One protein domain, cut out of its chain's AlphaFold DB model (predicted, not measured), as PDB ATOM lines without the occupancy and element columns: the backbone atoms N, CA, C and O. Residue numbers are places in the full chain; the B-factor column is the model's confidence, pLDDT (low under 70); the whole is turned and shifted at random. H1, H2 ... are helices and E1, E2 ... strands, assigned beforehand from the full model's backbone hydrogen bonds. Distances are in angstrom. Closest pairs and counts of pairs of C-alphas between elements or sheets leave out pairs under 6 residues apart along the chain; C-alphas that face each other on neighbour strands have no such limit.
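This is residues 382 to 521 of the 521 residues of an uncharacterized protein of Amanita muscaria Koide BX008 (UniProt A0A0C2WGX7). A twisted sheet of four strands has the long helix H2 packed over part of one face, and H3 runs side by side with H2; the small ribbon of E1 and E5 and the short helix H1 lie towards one end. Residues 403 to 412, part of a long loop, and the tail of residues 516 to 521 stick out from this body. The printed part has 140 residues, with three named helices and six named strands in the order H1 E1 E2 E3 H2 E4 E5 H3 E6; the larger sheet, E2 E3 E4 E6, is mixed, and the pair E1 E5 is antiparallel. The class is mixed, helices and strands, with under half of the residues in named elements. The whole is compact, with a radius of gyration of the C-alphas of 16.2 A and spans of 54 by 36 by 27 A.

Start at H1, residues 385 to 390, close to but not clearly touching H2, residues 448 to 464; their closest C-alphas, of Asp 387 and Phe 448, are 6.5 A apart. Next, E1, residues 393 to 395, is the antiparallel neighbour of E5, residues 479 to 481, with N 394 and O 480 at 2.8 A. Further on, E2, residues 425 to 429, and E3, residues 435 to 440, form an antiparallel hairpin, with N 426 and O 439 at 2.9 A. E4, residues 469 to 473, is parallel to E3 at 20 degrees, with N 438 and O 471 at 2.9 A. E6, residues 503 to 505, is parallel to E4, with N 505 and O 472 at 2.9 A. H2 is on one face of this sheet, making two layers, helix over strands, at a height over the sheet of 9.6 A; it lies over E2 and E3 and runs along the strands. The closest C-alphas of E2 and H2, of Phe 427 and Gly 458, are 6.2 A apart. E3, H2 and E4 make a strand-helix-strand unit, two parallel neighbour strands joined through a helix, with a right-handed crossover. H3, residues 482 to 495, is not on that sheet but touches H2 at a shallow tilt of 19 degrees, the same way, closest at the C-alphas of Gly 452 and Ile 484, 6.5 A. In H1, H2 and H3 every O i to N i+4 pair is within hydrogen-bond range.

Find C-alpha 385 at (60.570, 172.817, 116.011), where H1 begins. H2 runs 24.6 A from C-alpha 448 at (70.980, 171.136, 118.174); H3 spans 20.2 A and E3 15.9 A. E6 ends at C-alpha 505, (87.337, 182.185, 105.142).

The C-alphas of Ile 405 and Ser 521 are the two farthest apart, 57.5 A. The printed part has no cut, and the E1 to E2 link, 29 residues, is long. Look for pLDDT under 70 at residues 496 to 521.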
ATOM      1  N   ASP A 382      66.185 172.833 107.502       87.81
ATOM      2  CA  ASP A 382      65.133 172.553 108.477       87.81
ATOM      3  C   ASP A 382      65.692 172.281 109.883       87.81
ATOM      4  O   ASP A 382      66.630 171.502 110.101       87.81
ATOM      5  N   THR A 383      65.071 172.928 110.866       88.06
ATOM      6  CA  THR A 383      65.418 172.822 112.286       88.06
ATOM      7  C   THR A 383      64.327 172.075 113.041       88.06
ATOM      8  O   THR A 383      63.151 172.152 112.689       88.06
ATOM      9  N   ASN A 384      64.688 171.350 114.107       86.00
ATOM     10  CA  ASN A 384      63.664 170.734 114.946       86.00
ATOM     11  C   ASN A 384      62.796 171.834 115.601       86.00
ATOM     12  O   ASN A 384      63.356 172.713 116.268       86.00
ATOM     13  N   PRO A 385      61.455 171.776 115.489       80.88
ATOM     14  CA  PRO A 385      60.570 172.817 116.011       80.88
ATOM     15  C   PRO A 385      60.744 173.093 117.518       80.88
ATOM     16  O   PRO A 385      60.674 174.243 117.958       80.88
ATOM     17  N   LEU A 386      61.037 172.068 118.326       82.50
ATOM     18  CA  LEU A 386      61.264 172.209 119.770       82.50
ATOM     19  C   LEU A 386      62.600 172.890 120.088       82.50
ATOM     20  O   LEU A 386      62.681 173.630 121.071       82.50
ATOM     21  N   ASP A 387      63.640 172.647 119.288       86.38
ATOM     22  CA  ASP A 387      64.943 173.302 119.445       86.38
ATOM     23  C   ASP A 387      64.873 174.761 118.974       86.38
ATOM     24  O   ASP A 387      65.318 175.650 119.702       86.38
ATOM     25  N   ALA A 388      64.210 175.033 117.845       81.88
ATOM     26  CA  ALA A 388      63.976 176.384 117.328       81.88
ATOM     27  C   ALA A 388      63.195 177.289 118.304       81.88
ATOM     28  O   ALA A 388      63.417 178.496 118.333       81.88
ATOM     29  N   ARG A 389      62.317 176.727 119.152       82.25
ATOM     30  CA  ARG A 389      61.645 177.481 120.234       82.25
ATOM     31  C   ARG A 389      62.528 177.741 121.458       82.25
ATOM     32  O   ARG A 389      62.312 178.726 122.160       82.25
ATOM     33  N   LYS A 390      63.472 176.846 121.767       88.31
ATOM     34  CA  LYS A 390      64.351 176.951 122.951       88.31
ATOM     35  C   LYS A 390      65.578 177.818 122.689       88.31
ATOM     36  O   LYS A 390      66.088 178.456 123.609       88.31
ATOM     37  N   GLN A 391      66.079 177.790 121.460       91.38
ATOM     38  CA  GLN A 391      67.328 178.416 121.057       91.38
ATOM     39  C   GLN A 391      67.047 179.696 120.282       91.38
ATOM     40  O   GLN A 391      66.141 179.752 119.459       91.38
ATOM     41  N   ARG A 392      67.854 180.734 120.512       89.88
ATOM     42  CA  ARG A 392      67.769 181.943 119.689       89.88
ATOM     43  C   ARG A 392      68.372 181.659 118.317       89.88
ATOM     44  O   ARG A 392      69.510 181.193 118.230       89.88
ATOM     45  N   VAL A 393      67.608 181.968 117.280       88.88
ATOM     46  CA  VAL A 393      67.964 181.808 115.870       88.88
ATOM     47  C   VAL A 393      68.151 183.199 115.262       88.88
ATOM     48  O   VAL A 393      67.382 184.107 115.570       88.88
ATOM     49  N   ASN A 394      69.174 183.368 114.428       90.50
ATOM     50  CA  ASN A 394      69.390 184.554 113.609       90.50
ATOM     51  C   ASN A 394      69.752 184.099 112.194       90.50
ATOM     52  O   ASN A 394      70.827 183.532 111.996       90.50
ATOM     53  N   VAL A 395      68.819 184.262 111.259       91.88
ATOM     54  CA  VAL A 395      68.854 183.671 109.915       91.88
ATOM     55  C   VAL A 395      68.405 184.714 108.912       91.88
ATOM     56  O   VAL A 395      67.380 185.364 109.133       91.88
ATOM     57  N   ILE A 396      69.153 184.852 107.822       92.75
ATOM     58  CA  ILE A 396      68.771 185.736 106.727       92.75
ATOM     59  C   ILE A 396      67.583 185.150 105.964       92.75
ATOM     60  O   ILE A 396      67.433 183.933 105.815       92.75
ATOM     61  N   LEU A 397      66.748 186.046 105.464       92.88
ATOM     62  CA  LEU A 397      65.626 185.743 104.602       92.88
ATOM     63  C   LEU A 397      65.976 186.155 103.172       92.88
ATOM     64  O   LEU A 397      66.553 187.227 102.963       92.88
ATOM     65  N   ASP A 398      65.581 185.347 102.193       92.62
ATOM     66  CA  ASP A 398      65.595 185.724 100.782       92.62
ATOM     67  C   ASP A 398      64.360 185.181 100.048       92.62
ATOM     68  O   ASP A 398      63.724 184.234 100.505       92.62
ATOM     69  N   ALA A 399      64.010 185.813  98.928       92.44
ATOM     70  CA  ALA A 399      62.910 185.419  98.055       92.44
ATOM     71  C   ALA A 399      63.322 184.322  97.054       92.44
ATOM     72  O   ALA A 399      62.456 183.660  96.484       92.44
ATOM     73  N   ILE A 400      64.626 184.112  96.838       90.56
ATOM     74  CA  ILE A 400      65.122 182.878  96.221       90.56
ATOM     75  C   ILE A 400      65.110 181.785  97.308       90.56
ATOM     76  O   ILE A 400      65.723 181.983  98.360       90.56
ATOM     77  N   PRO A 401      64.432 180.639  97.101       84.94
ATOM     78  CA  PRO A 401      64.467 179.540  98.062       84.94
ATOM     79  C   PRO A 401      65.890 178.986  98.209       84.94
ATOM     80  O   PRO A 401      66.708 179.104  97.294       84.94
ATOM     81  N   LEU A 402      66.182 178.350  99.348       84.06
ATOM     82  CA  LEU A 402      67.479 177.715  99.590       84.06
ATOM     83  C   LEU A 402      67.815 176.738  98.448       84.06
ATOM     84  O   LEU A 402      67.081 175.776  98.229       84.06
ATOM     85  N   SER A 403      68.918 176.993  97.737       79.56
ATOM     86  CA  SER A 403      69.251 176.271  96.502       79.56
ATOM     87  C   SER A 403      69.422 174.764  96.720       79.56
ATOM     88  O   SER A 403      70.279 174.327  97.501       79.56
ATOM     89  N   ASP A 404      68.636 173.993  95.969       74.88
ATOM     90  CA  ASP A 404      68.623 172.533  95.881       74.88
ATOM     91  C   ASP A 404      69.415 171.983  94.677       74.88
ATOM     92  O   ASP A 404      69.521 170.768  94.520       74.88
ATOM     93  N   ILE A 405      70.033 172.863  93.880       90.75
ATOM     94  CA  ILE A 405      70.870 172.506  92.726       90.75
ATOM     95  C   ILE A 405      72.095 171.718  93.212       90.75
ATOM     96  O   ILE A 405      72.944 172.259  93.926       90.75
ATOM     97  N   GLU A 406      72.209 170.447  92.829       91.06
ATOM     98  CA  GLU A 406      73.314 169.570  93.243       91.06
ATOM     99  C   GLU A 406      74.659 170.079  92.698       91.06
ATOM    100  O   GLU A 406      74.787 170.377  91.508       91.06
ATOM    101  N   LEU A 407      75.688 170.166  93.552       91.25
ATOM    102  CA  LEU A 407      77.051 170.433  93.089       91.25
ATOM    103  C   LEU A 407      77.631 169.147  92.456       91.25
ATOM    104  O   LEU A 407      77.771 168.152  93.177       91.25
ATOM    105  N   PRO A 408      78.026 169.150  91.163       87.94
ATOM    106  CA  PRO A 408      78.580 167.988  90.480       87.94
ATOM    107  C   PRO A 408      79.757 167.383  91.234       87.94
ATOM    108  O   PRO A 408      80.605 168.090  91.784       87.94
ATOM    109  N   ARG A 409      79.825 166.054  91.235       88.69
ATOM    110  CA  ARG A 409      80.774 165.283  92.044       88.69
ATOM    111  C   ARG A 409      82.240 165.636  91.774       88.69
ATOM    112  O   ARG A 409      83.066 165.530  92.673       88.69
ATOM    113  N   GLU A 410      82.564 166.053  90.558       87.88
ATOM    114  CA  GLU A 410      83.886 166.531  90.146       87.88
ATOM    115  C   GLU A 410      84.285 167.891  90.751       87.88
ATOM    116  O   GLU A 410      85.476 168.197  90.799       87.88
ATOM    117  N   LEU A 411      83.319 168.678  91.240       88.44
ATOM    118  CA  LEU A 411      83.526 169.944  91.956       88.44
ATOM    119  C   LEU A 411      83.410 169.792  93.482       88.44
ATOM    120  O   LEU A 411      83.828 170.680  94.225       88.44
ATOM    121  N   GLN A 412      82.860 168.676  93.968       91.44
ATOM    122  CA  GLN A 412      82.831 168.365  95.396       91.44
ATOM    123  C   GLN A 412      84.247 168.066  95.940       91.44
ATOM    124  O   GLN A 412      85.117 167.585  95.205       91.44
ATOM    125  N   PRO A 413      84.512 168.280  97.247       91.31
ATOM    126  CA  PRO A 413      85.797 167.939  97.852       91.31
ATOM    127  C   PRO A 413      86.156 166.456  97.679       91.31
ATOM    128  O   PRO A 413      85.463 165.570  98.175       91.31
ATOM    129  N   SER A 414      87.297 166.180  97.044       92.25
ATOM    130  CA  SER A 414      87.800 164.812  96.826       92.25
ATOM    131  C   SER A 414      88.347 164.131  98.091       92.25
ATOM    132  O   SER A 414      88.613 162.927  98.087       92.25
ATOM    133  N   LEU A 415      88.525 164.888  99.176       93.69
ATOM    134  CA  LEU A 415      88.916 164.374 100.486       93.69
ATOM    135  C   LEU A 415      87.691 163.820 101.216       93.69
ATOM    136  O   LEU A 415      86.659 164.481 101.295       93.69
ATOM    137  N   ALA A 416      87.821 162.640 101.822       94.38
ATOM    138  CA  ALA A 416      86.784 162.127 102.709       94.38
ATOM    139  C   ALA A 416      86.654 163.033 103.955       94.38
ATOM    140  O   ALA A 416      87.679 163.362 104.565       94.38
ATOM    141  N   PRO A 417      85.433 163.433 104.355       96.25
ATOM    142  CA  PRO A 417      85.228 164.154 105.605       96.25
ATOM    143  C   PRO A 417      85.516 163.242 106.808       96.25
ATOM    144  O   PRO A 417      85.334 162.025 106.737       96.25
ATOM    145  N   LEU A 418      85.934 163.818 107.938       97.44
ATOM    146  CA  LEU A 418      86.111 163.062 109.182       97.44
ATOM    147  C   LEU A 418      84.764 162.509 109.677       97.44
ATOM    148  O   LEU A 418      83.737 163.175 109.544       97.44
ATOM    149  N   ASN A 419      84.780 161.347 110.335       97.12
ATOM    150  CA  ASN A 419      83.583 160.666 110.863       97.12
ATOM    151  C   ASN A 419      82.754 161.512 111.851       97.12
ATOM    152  O   ASN A 419      81.578 161.237 112.068       97.12
ATOM    153  N   GLN A 420      83.369 162.525 112.464       96.94
ATOM    154  CA  GLN A 420      82.752 163.482 113.384       96.94
ATOM    155  C   GLN A 420      81.879 164.527 112.666       96.94
ATOM    156  O   GLN A 420      81.155 165.269 113.328       96.94
ATOM    157  N   SER A 421      81.943 164.601 111.334       96.62
ATOM    158  CA  SER A 421      81.133 165.506 110.513       96.62
ATOM    159  C   SER A 421      79.639 165.208 110.658       96.62
ATOM    160  O   SER A 421      79.221 164.052 110.747       96.62
ATOM    161  N   TYR A 422      78.815 166.253 110.671       96.69
ATOM    162  CA  TYR A 422      77.370 166.125 110.810       96.69
ATOM    163  C   TYR A 422      76.644 167.236 110.059       96.69
ATOM    164  O   TYR A 422      76.815 168.419 110.349       96.69
ATOM    165  N   SER A 423      75.754 166.829 109.151       94.75
ATOM    166  CA  SER A 423      74.875 167.728 108.409       94.75
ATOM    167  C   SER A 423      75.672 168.837 107.697       94.75
ATOM    168  O   SER A 423      76.513 168.536 106.850       94.75
ATOM    169  N   VAL A 424      75.454 170.101 108.057       95.19
ATOM    170  CA  VAL A 424      76.133 171.274 107.485       95.19
ATOM    171  C   VAL A 424      77.588 171.478 107.925       95.19
ATOM    172  O   VAL A 424      78.249 172.349 107.365       95.19
ATOM    173  N   ALA A 425      78.096 170.720 108.907       97.38
ATOM    174  CA  ALA A 425      79.483 170.810 109.378       97.38
ATOM    175  C   ALA A 425      80.316 169.611 108.920       97.38
ATOM    176  O   ALA A 425      80.161 168.500 109.437       97.38
ATOM    177  N   HIS A 426      81.226 169.849 107.978       97.31
ATOM    178  CA  HIS A 426      82.170 168.858 107.469       97.31
ATOM    179  C   HIS A 426      83.615 169.237 107.804       97.31
ATOM    180  O   HIS A 426      84.033 170.380 107.620       97.31
ATOM    181  N   PHE A 427      84.386 168.255 108.271       97.88
ATOM    182  CA  PHE A 427      85.785 168.425 108.659       97.88
ATOM    183  C   PHE A 427      86.716 167.713 107.687       97.88
ATOM    184  O   PHE A 427      86.522 166.531 107.416       97.88
ATOM    185  N   TYR A 428      87.768 168.389 107.229       97.38
ATOM    186  CA  TYR A 428      88.767 167.824 106.320       97.38
ATOM    187  C   TYR A 428      90.182 168.131 106.812       97.38
ATOM    188  O   TYR A 428      90.454 169.234 107.284       97.38
ATOM    189  N   MET A 429      91.106 167.180 106.670       96.69
ATOM    190  CA  MET A 429      92.536 167.404 106.897       96.69
ATOM    191  C   MET A 429      93.238 167.484 105.540       96.69
ATOM    192  O   MET A 429      93.182 166.529 104.767       96.69
ATOM    193  N   LEU A 430      93.877 168.613 105.221       95.81
ATOM    194  CA  LEU A 430      94.494 168.801 103.905       95.81
ATOM    195  C   LEU A 430      95.803 168.002 103.795       95.81
ATOM    196  O   LEU A 430      96.734 168.198 104.584       95.81
ATOM    197  N   ASN A 431      95.880 167.125 102.789       92.12
ATOM    198  CA  ASN A 431      97.005 166.214 102.551       92.12
ATOM    199  C   ASN A 431      98.367 166.926 102.545       92.12
ATOM    200  O   ASN A 431      98.541 167.964 101.910       92.12
ATOM    201  N   GLY A 432      99.353 166.344 103.236       86.12
ATOM    202  CA  GLY A 432     100.726 166.867 103.290       86.12
ATOM    203  C   GLY A 432     100.893 168.193 104.042       86.12
ATOM    204  O   GLY A 432     101.990 168.749 104.054       86.12
ATOM    205  N   SER A 433      99.836 168.706 104.678       87.31
ATOM    206  CA  SER A 433      99.840 169.984 105.392       87.31
ATOM    207  C   SER A 433      99.640 169.806 106.902       87.31
ATOM    208  O   SER A 433      99.453 168.701 107.407       87.31
ATOM    209  N   SER A 434      99.641 170.923 107.632       94.19
ATOM    210  CA  SER A 434      99.145 170.984 109.015       94.19
ATOM    211  C   SER A 434      97.860 171.813 109.113       94.19
ATOM    212  O   SER A 434      97.631 172.481 110.115       94.19
ATOM    213  N   THR A 435      97.030 171.813 108.071       96.12
ATOM    214  CA  THR A 435      95.827 172.645 107.984       96.12
ATOM    215  C   THR A 435      94.575 171.778 107.970       96.12
ATOM    216  O   THR A 435      94.365 170.983 107.053       96.12
ATOM    217  N   GLY A 436      93.741 171.959 108.992       96.69
ATOM    218  CA  GLY A 436      92.373 171.461 109.010       96.69
ATOM    219  C   GLY A 436      91.406 172.466 108.389       96.69
ATOM    220  O   GLY A 436      91.655 173.674 108.410       96.69
ATOM    221  N   VAL A 437      90.291 171.970 107.867       97.00
ATOM    222  CA  VAL A 437      89.184 172.764 107.327       97.00
ATOM    223  C   VAL A 437      87.899 172.349 108.032       97.00
ATOM    224  O   VAL A 437      87.615 171.156 108.137       97.00
ATOM    225  N   LEU A 438      87.127 173.329 108.490       97.44
ATOM    226  CA  LEU A 438      85.714 173.196 108.833       97.44
ATOM    227  C   LEU A 438      84.914 173.908 107.739       97.44
ATOM    228  O   LEU A 438      84.943 175.133 107.678       97.44
ATOM    229  N   ALA A 439      84.213 173.148 106.901       96.94
ATOM    230  CA  ALA A 439      83.184 173.673 106.011       96.94
ATOM    231  C   ALA A 439      81.851 173.699 106.768       96.94
ATOM    232  O   ALA A 439      81.395 172.654 107.239       96.94
ATOM    233  N   LEU A 440      81.263 174.886 106.920       96.88
ATOM    234  CA  LEU A 440      80.105 175.149 107.769       96.88
ATOM    235  C   LEU A 440      79.066 175.989 107.016       96.88
ATOM    236  O   LEU A 440      79.047 177.214 107.127       96.88
ATOM    237  N   GLY A 441      78.177 175.329 106.272       94.88
ATOM    238  CA  GLY A 441      77.174 176.013 105.442       94.88
ATOM    239  C   GLY A 441      75.957 176.558 106.199       94.88
ATOM    240  O   GLY A 441      75.160 177.286 105.626       94.88
ATOM    241  N   SER A 442      75.796 176.252 107.490       95.44
ATOM    242  CA  SER A 442      74.802 176.902 108.355       95.44
ATOM    243  C   SER A 442      75.201 176.795 109.830       95.44
ATOM    244  O   SER A 442      75.911 175.873 110.232       95.44
ATOM    245  N   PHE A 443      74.716 177.719 110.662       96.69
ATOM    246  CA  PHE A 443      74.687 177.579 112.124       96.69
ATOM    247  C   PHE A 443      73.434 176.842 112.626       96.69
ATOM    248  O   PHE A 443      73.150 176.857 113.827       96.69
ATOM    249  N   SER A 444      72.702 176.166 111.739       95.00
ATOM    250  CA  SER A 444      71.537 175.342 112.049       95.00
ATOM    251  C   SER A 444      71.645 173.932 111.483       95.00
ATOM    252  O   SER A 444      72.193 173.693 110.412       95.00
ATOM    253  N   ALA A 445      71.080 172.989 112.231       94.75
ATOM    254  CA  ALA A 445      70.926 171.593 111.854       94.75
ATOM    255  C   ALA A 445      69.700 171.010 112.572       94.75
ATOM    256  O   ALA A 445      69.266 171.529 113.609       94.75
ATOM    257  N   ALA A 446      69.191 169.884 112.070       91.56
ATOM    258  CA  ALA A 446      67.993 169.227 112.594       91.56
ATOM    259  C   ALA A 446      68.091 168.781 114.070       91.56
ATOM    260  O   ALA A 446      67.062 168.579 114.707       91.56
ATOM    261  N   ASN A 447      69.292 168.621 114.641       93.62
ATOM    262  CA  ASN A 447      69.479 168.301 116.061       93.62
ATOM    263  C   ASN A 447      70.539 169.217 116.687       93.62
ATOM    264  O   ASN A 447      71.731 169.079 116.396       93.62
ATOM    265  N   PHE A 448      70.110 170.125 117.569       94.94
ATOM    266  CA  PHE A 448      70.980 171.136 118.174       94.94
ATOM    267  C   PHE A 448      72.142 170.524 118.976       94.94
ATOM    268  O   PHE A 448      73.298 170.915 118.816       94.94
ATOM    269  N   THR A 449      71.850 169.534 119.823       95.44
ATOM    270  CA  THR A 449      72.848 168.931 120.723       95.44
ATOM    271  C   THR A 449      73.899 168.138 119.951       95.44
ATOM    272  O   THR A 449      75.093 168.336 120.167       95.44
ATOM    273  N   LYS A 450      73.476 167.282 119.009       96.31
ATOM    274  CA  LYS A 450      74.390 166.491 118.170       96.31
ATOM    275  C   LYS A 450      75.299 167.389 117.332       96.31
ATOM    276  O   LYS A 450      76.470 167.068 117.152       96.31
ATOM    277  N   PHE A 451      74.780 168.520 116.861       96.69
ATOM    278  CA  PHE A 451      75.560 169.516 116.139       96.69
ATOM    279  C   PHE A 451      76.620 170.185 117.029       96.69
ATOM    280  O   PHE A 451      77.789 170.230 116.651       96.69
ATOM    281  N   GLY A 452      76.259 170.595 118.250       96.75
ATOM    282  CA  GLY A 452      77.216 171.121 119.230       96.75
ATOM    283  C   GLY A 452      78.338 170.138 119.597       96.75
ATOM    284  O   GLY A 452      79.490 170.561 119.726       96.75
ATOM    285  N   SER A 453      78.022 168.840 119.717       97.44
ATOM    286  CA  SER A 453      79.009 167.763 119.915       97.44
ATOM    287  C   SER A 453      79.904 167.568 118.692       97.44
ATOM    288  O   SER A 453      81.120 167.641 118.824       97.44
ATOM    289  N   SER A 454      79.324 167.423 117.494       97.56
ATOM    290  CA  SER A 454      80.064 167.279 116.229       97.56
ATOM    291  C   SER A 454      81.100 168.390 116.025       97.56
ATOM    292  O   SER A 454      82.233 168.110 115.632       97.56
ATOM    293  N   LEU A 455      80.754 169.637 116.370       97.62
ATOM    294  CA  LEU A 455      81.684 170.764 116.291       97.62
ATOM    295  C   LEU A 455      82.885 170.632 117.241       97.62
ATOM    296  O   LEU A 455      84.005 170.964 116.856       97.62
ATOM    297  N   LEU A 456      82.675 170.140 118.465       97.25
ATOM    298  CA  LEU A 456      83.758 169.893 119.421       97.25
ATOM    299  C   LEU A 456      84.616 168.694 119.002       97.25
ATOM    300  O   LEU A 456      85.847 168.790 118.986       97.25
ATOM    301  N   ASP A 457      83.969 167.587 118.650       97.88
ATOM    302  CA  ASP A 457      84.624 166.322 118.329       97.88
ATOM    303  C   ASP A 457      85.457 166.462 117.046       97.88
ATOM    304  O   ASP A 457      86.630 166.096 117.030       97.88
ATOM    305  N   GLY A 458      84.910 167.080 115.994       97.81
ATOM    306  CA  GLY A 458      85.613 167.294 114.726       97.81
ATOM    307  C   GLY A 458      86.823 168.223 114.842       97.81
ATOM    308  O   GLY A 458      87.893 167.911 114.316       97.81
ATOM    309  N   LEU A 459      86.710 169.325 115.597       97.19
ATOM    310  CA  LEU A 459      87.853 170.210 115.869       97.19
ATOM    311  C   LEU A 459      88.929 169.541 116.733       97.19
ATOM    312  O   LEU A 459      90.116 169.837 116.560       97.19
ATOM    313  N   THR A 460      88.529 168.643 117.637       96.88
ATOM    314  CA  THR A 460      89.451 167.841 118.452       96.88
ATOM    315  C   THR A 460      90.173 166.811 117.585       96.88
ATOM    316  O   THR A 460      91.401 166.774 117.599       96.88
ATOM    317  N   SER A 461      89.457 166.073 116.733       97.31
ATOM    318  CA  SER A 461      90.060 165.098 115.819       97.31
ATOM    319  C   SER A 461      90.981 165.735 114.772       97.31
ATOM    320  O   SER A 461      92.040 165.182 114.493       97.31
ATOM    321  N   LEU A 462      90.678 166.933 114.252       97.06
ATOM    322  CA  LEU A 462      91.635 167.681 113.418       97.06
ATOM    323  C   LEU A 462      92.950 167.963 114.164       97.06
ATOM    324  O   LEU A 462      94.037 167.798 113.609       97.06
ATOM    325  N   LYS A 463      92.866 168.357 115.437       94.81
ATOM    326  CA  LYS A 463      94.033 168.630 116.285       94.81
ATOM    327  C   LYS A 463      94.824 167.358 116.613       94.81
ATOM    328  O   LYS A 463      96.053 167.402 116.609       94.81
ATOM    329  N   GLU A 464      94.148 166.233 116.844       95.56
ATOM    330  CA  GLU A 464      94.765 164.908 117.031       95.56
ATOM    331  C   GLU A 464      95.488 164.423 115.764       95.56
ATOM    332  O   GLU A 464      96.589 163.884 115.853       95.56
ATOM    333  N   LEU A 465      94.934 164.713 114.581       96.00
ATOM    334  CA  LEU A 465      95.578 164.507 113.276       96.00
ATOM    335  C   LEU A 465      96.727 165.498 112.989       96.00
ATOM    336  O   LEU A 465      97.356 165.432 111.933       96.00
ATOM    337  N   GLY A 466      97.040 166.401 113.922       95.06
ATOM    338  CA  GLY A 466      98.183 167.309 113.840       95.06
ATOM    339  C   GLY A 466      97.899 168.657 113.175       95.06
ATOM    340  O   GLY A 466      98.854 169.337 112.781       95.06
ATOM    341  N   ALA A 467      96.634 169.078 113.057       95.69
ATOM    342  CA  ALA A 467      96.294 170.415 112.578       95.69
ATOM    343  C   ALA A 467      96.912 171.512 113.471       95.69
ATOM    344  O   ALA A 467      96.675 171.597 114.678       95.69
ATOM    345  N   LYS A 468      97.709 172.374 112.838       92.69
ATOM    346  CA  LYS A 468      98.329 173.595 113.371       92.69
ATOM    347  C   LYS A 468      97.797 174.861 112.702       92.69
ATOM    348  O   LYS A 468      98.272 175.932 113.039       92.69
ATOM    349  N   ASN A 469      96.859 174.747 111.769       93.31
ATOM    350  CA  ASN A 469      96.071 175.841 111.213       93.31
ATOM    351  C   ASN A 469      94.632 175.339 111.058       93.31
ATOM    352  O   ASN A 469      94.417 174.143 110.838       93.31
ATOM    353  N   LEU A 470      93.666 176.251 111.125       93.69
ATOM    354  CA  LEU A 470      92.262 175.971 110.857       93.69
ATOM    355  C   LEU A 470      91.742 177.002 109.856       93.69
ATOM    356  O   LEU A 470      91.859 178.202 110.104       93.69
ATOM    357  N   ILE A 471      91.165 176.520 108.759       94.88
ATOM    358  CA  ILE A 471      90.291 177.303 107.887       94.88
ATOM    359  C   ILE A 471      88.861 177.033 108.347       94.88
ATOM    360  O   ILE A 471      88.451 175.875 108.440       94.88
ATOM    361  N   VAL A 472      88.112 178.090 108.646       95.06
ATOM    362  CA  VAL A 472      86.662 178.002 108.858       95.06
ATOM    363  C   VAL A 472      85.997 178.626 107.640       95.06
ATOM    364  O   VAL A 472      86.071 179.842 107.469       95.06
ATOM    365  N   ASP A 473      85.415 177.786 106.791       94.69
ATOM    366  CA  ASP A 473      84.661 178.186 105.607       94.69
ATOM    367  C   ASP A 473      83.181 178.326 105.978       94.69
ATOM    368  O   ASP A 473      82.525 177.355 106.359       94.69
ATOM    369  N   VAL A 474      82.686 179.562 105.908       92.94
ATOM    370  CA  VAL A 474      81.281 179.945 106.149       92.94
ATOM    371  C   VAL A 474      80.683 180.631 104.918       92.94
ATOM    372  O   VAL A 474      79.763 181.440 105.024       92.94
ATOM    373  N   THR A 475      81.225 180.332 103.736       89.19
ATOM    374  CA  THR A 475      80.713 180.832 102.459       89.19
ATOM    375  C   THR A 475      79.235 180.468 102.304       89.19
ATOM    376  O   THR A 475      78.846 179.323 102.531       89.19
ATOM    377  N   ASN A 476      78.410 181.463 101.956       90.19
ATOM    378  CA  ASN A 476      76.950 181.357 101.821       90.19
ATOM    379  C   ASN A 476      76.191 180.873 103.077       90.19
ATOM    380  O   ASN A 476      75.029 180.486 102.989       90.19
ATOM    381  N   ASN A 477      76.802 180.927 104.264       92.56
ATOM    382  CA  ASN A 477      76.133 180.548 105.505       92.56
ATOM    383  C   ASN A 477      75.054 181.577 105.887       92.56
ATOM    384  O   ASN A 477      75.358 182.641 106.425       92.56
ATOM    385  N   GLY A 478      73.784 181.234 105.656       91.38
ATOM    386  CA  GLY A 478      72.635 182.098 105.946       91.38
ATOM    387  C   GLY A 478      72.279 182.260 107.432       91.38
ATOM    388  O   GLY A 478      71.217 182.790 107.757       91.38
ATOM    389  N   GLY A 479      73.145 181.830 108.353       93.38
ATOM    390  CA  GLY A 479      72.962 181.965 109.797       93.38
ATOM    391  C   GLY A 479      72.426 180.698 110.463       93.38
ATOM    392  O   GLY A 479      72.671 179.581 110.006       93.38
ATOM    393  N   GLY A 480      71.756 180.863 111.606       94.69
ATOM    394  CA  GLY A 480      71.198 179.765 112.399       94.69
ATOM    395  C   GLY A 480      71.199 180.029 113.905       94.69
ATOM    396  O   GLY A 480      70.941 181.144 114.361       94.69
ATOM    397  N   TYR A 481      71.479 179.006 114.713       95.31
ATOM    398  CA  TYR A 481      71.482 179.108 116.173       95.31
ATOM    399  C   TYR A 481      72.623 179.996 116.707       95.31
ATOM    400  O   TYR A 481      73.798 179.619 116.689       95.31
ATOM    401  N   ILE A 482      72.270 181.125 117.332       93.25
ATOM    402  CA  ILE A 482      73.223 182.072 117.951       93.25
ATOM    403  C   ILE A 482      74.091 181.369 119.010       93.25
ATOM    404  O   ILE A 482      75.293 181.620 119.131       93.25
ATOM    405  N   CYS A 483      73.490 180.444 119.766       93.75
ATOM    406  CA  CYS A 483      74.184 179.650 120.777       93.75
ATOM    407  C   CYS A 483      75.302 178.779 120.180       93.75
ATOM    408  O   CYS A 483      76.341 178.631 120.823       93.75
ATOM    409  N   ILE A 484      75.123 178.242 118.964       95.75
ATOM    410  CA  ILE A 484      76.148 177.435 118.286       95.75
ATOM    411  C   ILE A 484      77.283 178.320 117.768       95.75
ATOM    412  O   ILE A 484      78.442 177.973 117.971       95.75
ATOM    413  N   ALA A 485      76.987 179.487 117.188       93.81
ATOM    414  CA  ALA A 485      78.024 180.427 116.750       93.81
ATOM    415  C   ALA A 485      78.939 180.858 117.915       93.81
ATOM    416  O   ALA A 485      80.167 180.786 117.832       93.81
ATOM    417  N   HIS A 486      78.344 181.216 119.055       92.38
ATOM    418  CA  HIS A 486      79.083 181.573 120.269       92.38
ATOM    419  C   HIS A 486      79.803 180.371 120.919       92.38
ATOM    420  O   HIS A 486      80.885 180.541 121.487       92.38
ATOM    421  N   TRP A 487      79.252 179.155 120.818       92.12
ATOM    422  CA  TRP A 487      79.936 177.921 121.226       92.12
ATOM    423  C   TRP A 487      81.176 177.654 120.366       92.12
ATOM    424  O   TRP A 487      82.263 177.483 120.920       92.12
ATOM    425  N   LEU A 488      81.038 177.713 119.035       94.44
ATOM    426  CA  LEU A 488      82.125 177.523 118.073       94.44
ATOM    427  C   LEU A 488      83.283 178.493 118.344       94.44
ATOM    428  O   LEU A 488      84.433 178.072 118.456       94.44
ATOM    429  N   HIS A 489      82.975 179.775 118.547       89.94
ATOM    430  CA  HIS A 489      83.974 180.789 118.888       89.94
ATOM    431  C   HIS A 489      84.773 180.428 120.159       89.94
ATOM    432  O   HIS A 489      85.998 180.560 120.198       89.94
ATOM    433  N   ARG A 490      84.105 179.909 121.201       90.12
ATOM    434  CA  ARG A 490      84.754 179.492 122.460       90.12
ATOM    435  C   ARG A 490      85.627 178.245 122.307       90.12
ATOM    436  O   ARG A 490      86.729 178.208 122.861       90.12
ATOM    437  N   ILE A 491      85.165 177.222 121.585       92.06
ATOM    438  CA  ILE A 491      85.949 175.989 121.390       92.06
ATOM    439  C   ILE A 491      87.148 176.228 120.468       92.06
ATOM    440  O   ILE A 491      88.240 175.755 120.768       92.06
ATOM    441  N   VAL A 492      87.010 177.058 119.429       88.44
ATOM    442  CA  VAL A 492      88.143 177.477 118.591       88.44
ATOM    443  C   VAL A 492      89.157 178.266 119.426       88.44
ATOM    444  O   VAL A 492      90.322 177.876 119.497       88.44
ATOM    445  N   GLY A 493      88.720 179.304 120.150       83.06
ATOM    446  CA  GLY A 493      89.605 180.133 120.978       83.06
ATOM    447  C   GLY A 493      90.329 179.384 122.109       83.06
ATOM    448  O   GLY A 493      91.415 179.791 122.521       83.06
ATOM    449  N   SER A 494      89.769 178.276 122.610       79.06
ATOM    450  CA  SER A 494      90.415 177.429 123.626       79.06
ATOM    451  C   SER A 494      91.320 176.347 123.026       79.06
ATOM    452  O   SER A 494      92.427 176.130 123.522       79.06
ATOM    453  N   LEU A 495      90.911 175.688 121.936       73.75
ATOM    454  CA  LEU A 495      91.704 174.630 121.300       73.75
ATOM    455  C   LEU A 495      92.925 175.171 120.543       73.75
ATOM    456  O   LEU A 495      93.959 174.495 120.517       73.75
ATOM    457  N   TYR A 496      92.815 176.374 119.972       64.62
ATOM    458  CA  TYR A 496      93.765 176.961 119.021       64.62
ATOM    459  C   TYR A 496      94.473 178.227 119.549       64.62
ATOM    460  O   TYR A 496      95.071 178.993 118.800       64.62
ATOM    461  N   GLN A 497      94.515 178.397 120.871       57.41
ATOM    462  CA  GLN A 497      95.057 179.557 121.602       57.41
ATOM    463  C   GLN A 497      96.563 179.878 121.385       57.41
ATOM    464  O   GLN A 497      97.095 180.809 121.983       57.41
ATOM    465  N   ARG A 498      97.279 179.098 120.559       52.12
ATOM    466  CA  ARG A 498      98.685 179.321 120.154       52.12
ATOM    467  C   ARG A 498      98.869 179.539 118.645       52.12
ATOM    468  O   ARG A 498     100.010 179.571 118.181       52.12
ATOM    469  N   LEU A 499      97.789 179.657 117.871       47.91
ATOM    470  CA  LEU A 499      97.892 179.965 116.448       47.91
ATOM    471  C   LEU A 499      98.422 181.383 116.240       47.91
ATOM    472  O   LEU A 499      97.929 182.335 116.833       47.91
ATOM    473  N   ARG A 500      99.421 181.522 115.360       43.41
ATOM    474  CA  ARG A 500      99.924 182.837 114.928       43.41
ATOM    475  C   ARG A 500      99.024 183.509 113.889       43.41
ATOM    476  O   ARG A 500      99.210 184.690 113.623       43.41
ATOM    477  N   GLN A 501      98.097 182.757 113.300       41.91
ATOM    478  CA  GLN A 501      97.169 183.181 112.260       41.91
ATOM    479  C   GLN A 501      95.853 182.414 112.428       41.91
ATOM    480  O   GLN A 501      95.857 181.188 112.525       41.91
ATOM    481  N   PHE A 502      94.743 183.144 112.457       39.38
ATOM    482  CA  PHE A 502      93.388 182.608 112.436       39.38
ATOM    483  C   PHE A 502      92.690 183.194 111.209       39.38
ATOM    484  O   PHE A 502      92.643 184.413 111.061       39.38
ATOM    485  N   TYR A 503      92.206 182.330 110.317       41.66
ATOM    486  CA  TYR A 503      91.547 182.728 109.077       41.66
ATOM    487  C   TYR A 503      90.134 182.144 109.049       41.66
ATOM    488  O   TYR A 503      89.939 180.957 108.777       41.66
ATOM    489  N   ILE A 504      89.143 182.996 109.313       44.91
ATOM    490  CA  ILE A 504      87.771 182.730 108.886       44.91
ATOM    491  C   ILE A 504      87.735 183.057 107.395       44.91
ATOM    492  O   ILE A 504      87.754 184.227 107.017       44.91
ATOM    493  N   MET A 505      87.699 182.027 106.549       33.06
ATOM    494  CA  MET A 505      87.337 182.185 105.142       33.06
ATOM    495  C   MET A 505      85.814 182.287 105.056       33.06
ATOM    496  O   MET A 505      85.117 181.395 104.590       33.06
ATOM    497  N   CYS A 506      85.297 183.412 105.533       36.22
ATOM    498  CA  CYS A 506      84.099 183.962 104.938       36.22
ATOM    499  C   CYS A 506      84.562 184.712 103.690       36.22
ATOM    500  O   CYS A 506      85.601 185.381 103.733       36.22
ATOM    501  N   ILE A 507      83.770 184.667 102.623       33.72
ATOM    502  CA  ILE A 507      83.937 185.593 101.500       33.72
ATOM    503  C   ILE A 507      83.892 187.067 101.986       33.72
ATOM    504  O   ILE A 507      84.550 187.913 101.389       33.72
ATOM    505  N   ASP A 508      83.294 187.346 103.158       31.62
ATOM    506  CA  ASP A 508      83.417 188.624 103.874       31.62
ATOM    507  C   ASP A 508      83.625 188.477 105.399       31.62
ATOM    508  O   ASP A 508      82.707 188.624 106.204       31.62
ATOM    509  N   CYS A 509      84.868 188.229 105.826       27.33
ATOM    510  CA  CYS A 509      85.346 188.520 107.194       27.33
ATOM    511  C   CYS A 509      86.782 189.068 107.174       27.33
ATOM    512  O   CYS A 509      87.676 188.566 107.854       27.33
ATOM    513  N   TRP A 510      87.018 190.138 106.407       23.34
ATOM    514  CA  TRP A 510      88.266 190.908 106.491       23.34
ATOM    515  C   TRP A 510      88.251 191.913 107.655       23.34
ATOM    516  O   TRP A 510      88.394 193.122 107.487       23.34
ATOM    517  N   THR A 511      88.139 191.389 108.875       26.20
ATOM    518  CA  THR A 511      88.610 192.068 110.086       26.20
ATOM    519  C   THR A 511      89.875 191.374 110.577       26.20
ATOM    520  O   THR A 511      89.836 190.303 111.178       26.20
ATOM    521  N   GLN A 512      91.035 191.998 110.345       26.30
ATOM    522  CA  GLN A 512      92.262 191.618 111.047       26.30
ATOM    523  C   GLN A 512      92.131 191.977 112.535       26.30
ATOM    524  O   GLN A 512      92.557 193.051 112.964       26.30
ATOM    525  N   GLU A 513      91.599 191.066 113.352       29.84
ATOM    526  CA  GLU A 513      91.854 191.110 114.793       29.84
ATOM    527  C   GLU A 513      93.316 190.727 115.054       29.84
ATOM    528  O   GLU A 513      93.686 189.563 115.219       29.84
ATOM    529  N   TYR A 514      94.173 191.745 115.093       27.80
ATOM    530  CA  TYR A 514      95.529 191.616 115.604       27.80
ATOM    531  C   TYR A 514      95.470 191.294 117.105       27.80
ATOM    532  O   TYR A 514      95.394 192.194 117.946       27.80
ATOM    533  N   TYR A 515      95.582 190.010 117.460       31.77
ATOM    534  CA  TYR A 515      95.875 189.570 118.830       31.77
ATOM    535  C   TYR A 515      97.324 189.922 119.204       31.77
ATOM    536  O   TYR A 515      98.205 189.072 119.337       31.77
ATOM    537  N   GLY A 516      97.578 191.222 119.356       26.28
ATOM    538  CA  GLY A 516      98.836 191.764 119.841       26.28
ATOM    539  C   GLY A 516      99.018 191.433 121.317       26.28
ATOM    540  O   GLY A 516      98.517 192.144 122.185       26.28
ATOM    541  N   THR A 517      99.765 190.369 121.614       33.34
ATOM    542  CA  THR A 517     100.161 190.032 122.984       33.34
ATOM    543  C   THR A 517     101.105 191.101 123.536       33.34
ATOM    544  O   THR A 517     102.324 191.018 123.363       33.34
ATOM    545  N   SER A 518     100.558 192.100 124.230       30.78
ATOM    546  CA  SER A 518     101.325 193.063 125.020       30.78
ATOM    547  C   SER A 518     101.838 192.408 126.305       30.78
ATOM    548  O   SER A 518     101.398 192.694 127.416       30.78
ATOM    549  N   GLY A 519     102.821 191.519 126.154       32.97
ATOM    550  CA  GLY A 519     103.631 191.080 127.279       32.97
ATOM    551  C   GLY A 519     104.340 192.286 127.891       32.97
ATOM    552  O   GLY A 519     105.193 192.898 127.246       32.97
ATOM    553  N   ARG A 520     103.997 192.627 129.134       30.36
ATOM    554  CA  ARG A 520     104.843 193.442 130.007       30.36
ATOM    555  C   ARG A 520     105.307 192.581 131.172       30.36
ATOM    556  O   ARG A 520     104.494 191.915 131.810       30.36
ATOM    557  N   SER A 521     106.623 192.595 131.356       35.41
ATOM    558  CA  SER A 521     107.368 192.130 132.529       35.41
ATOM    559  C   SER A 521     106.966 192.881 133.793       35.41
ATOM    560  O   SER A 521     106.839 194.122 133.661       35.41
TER     561      SER A 521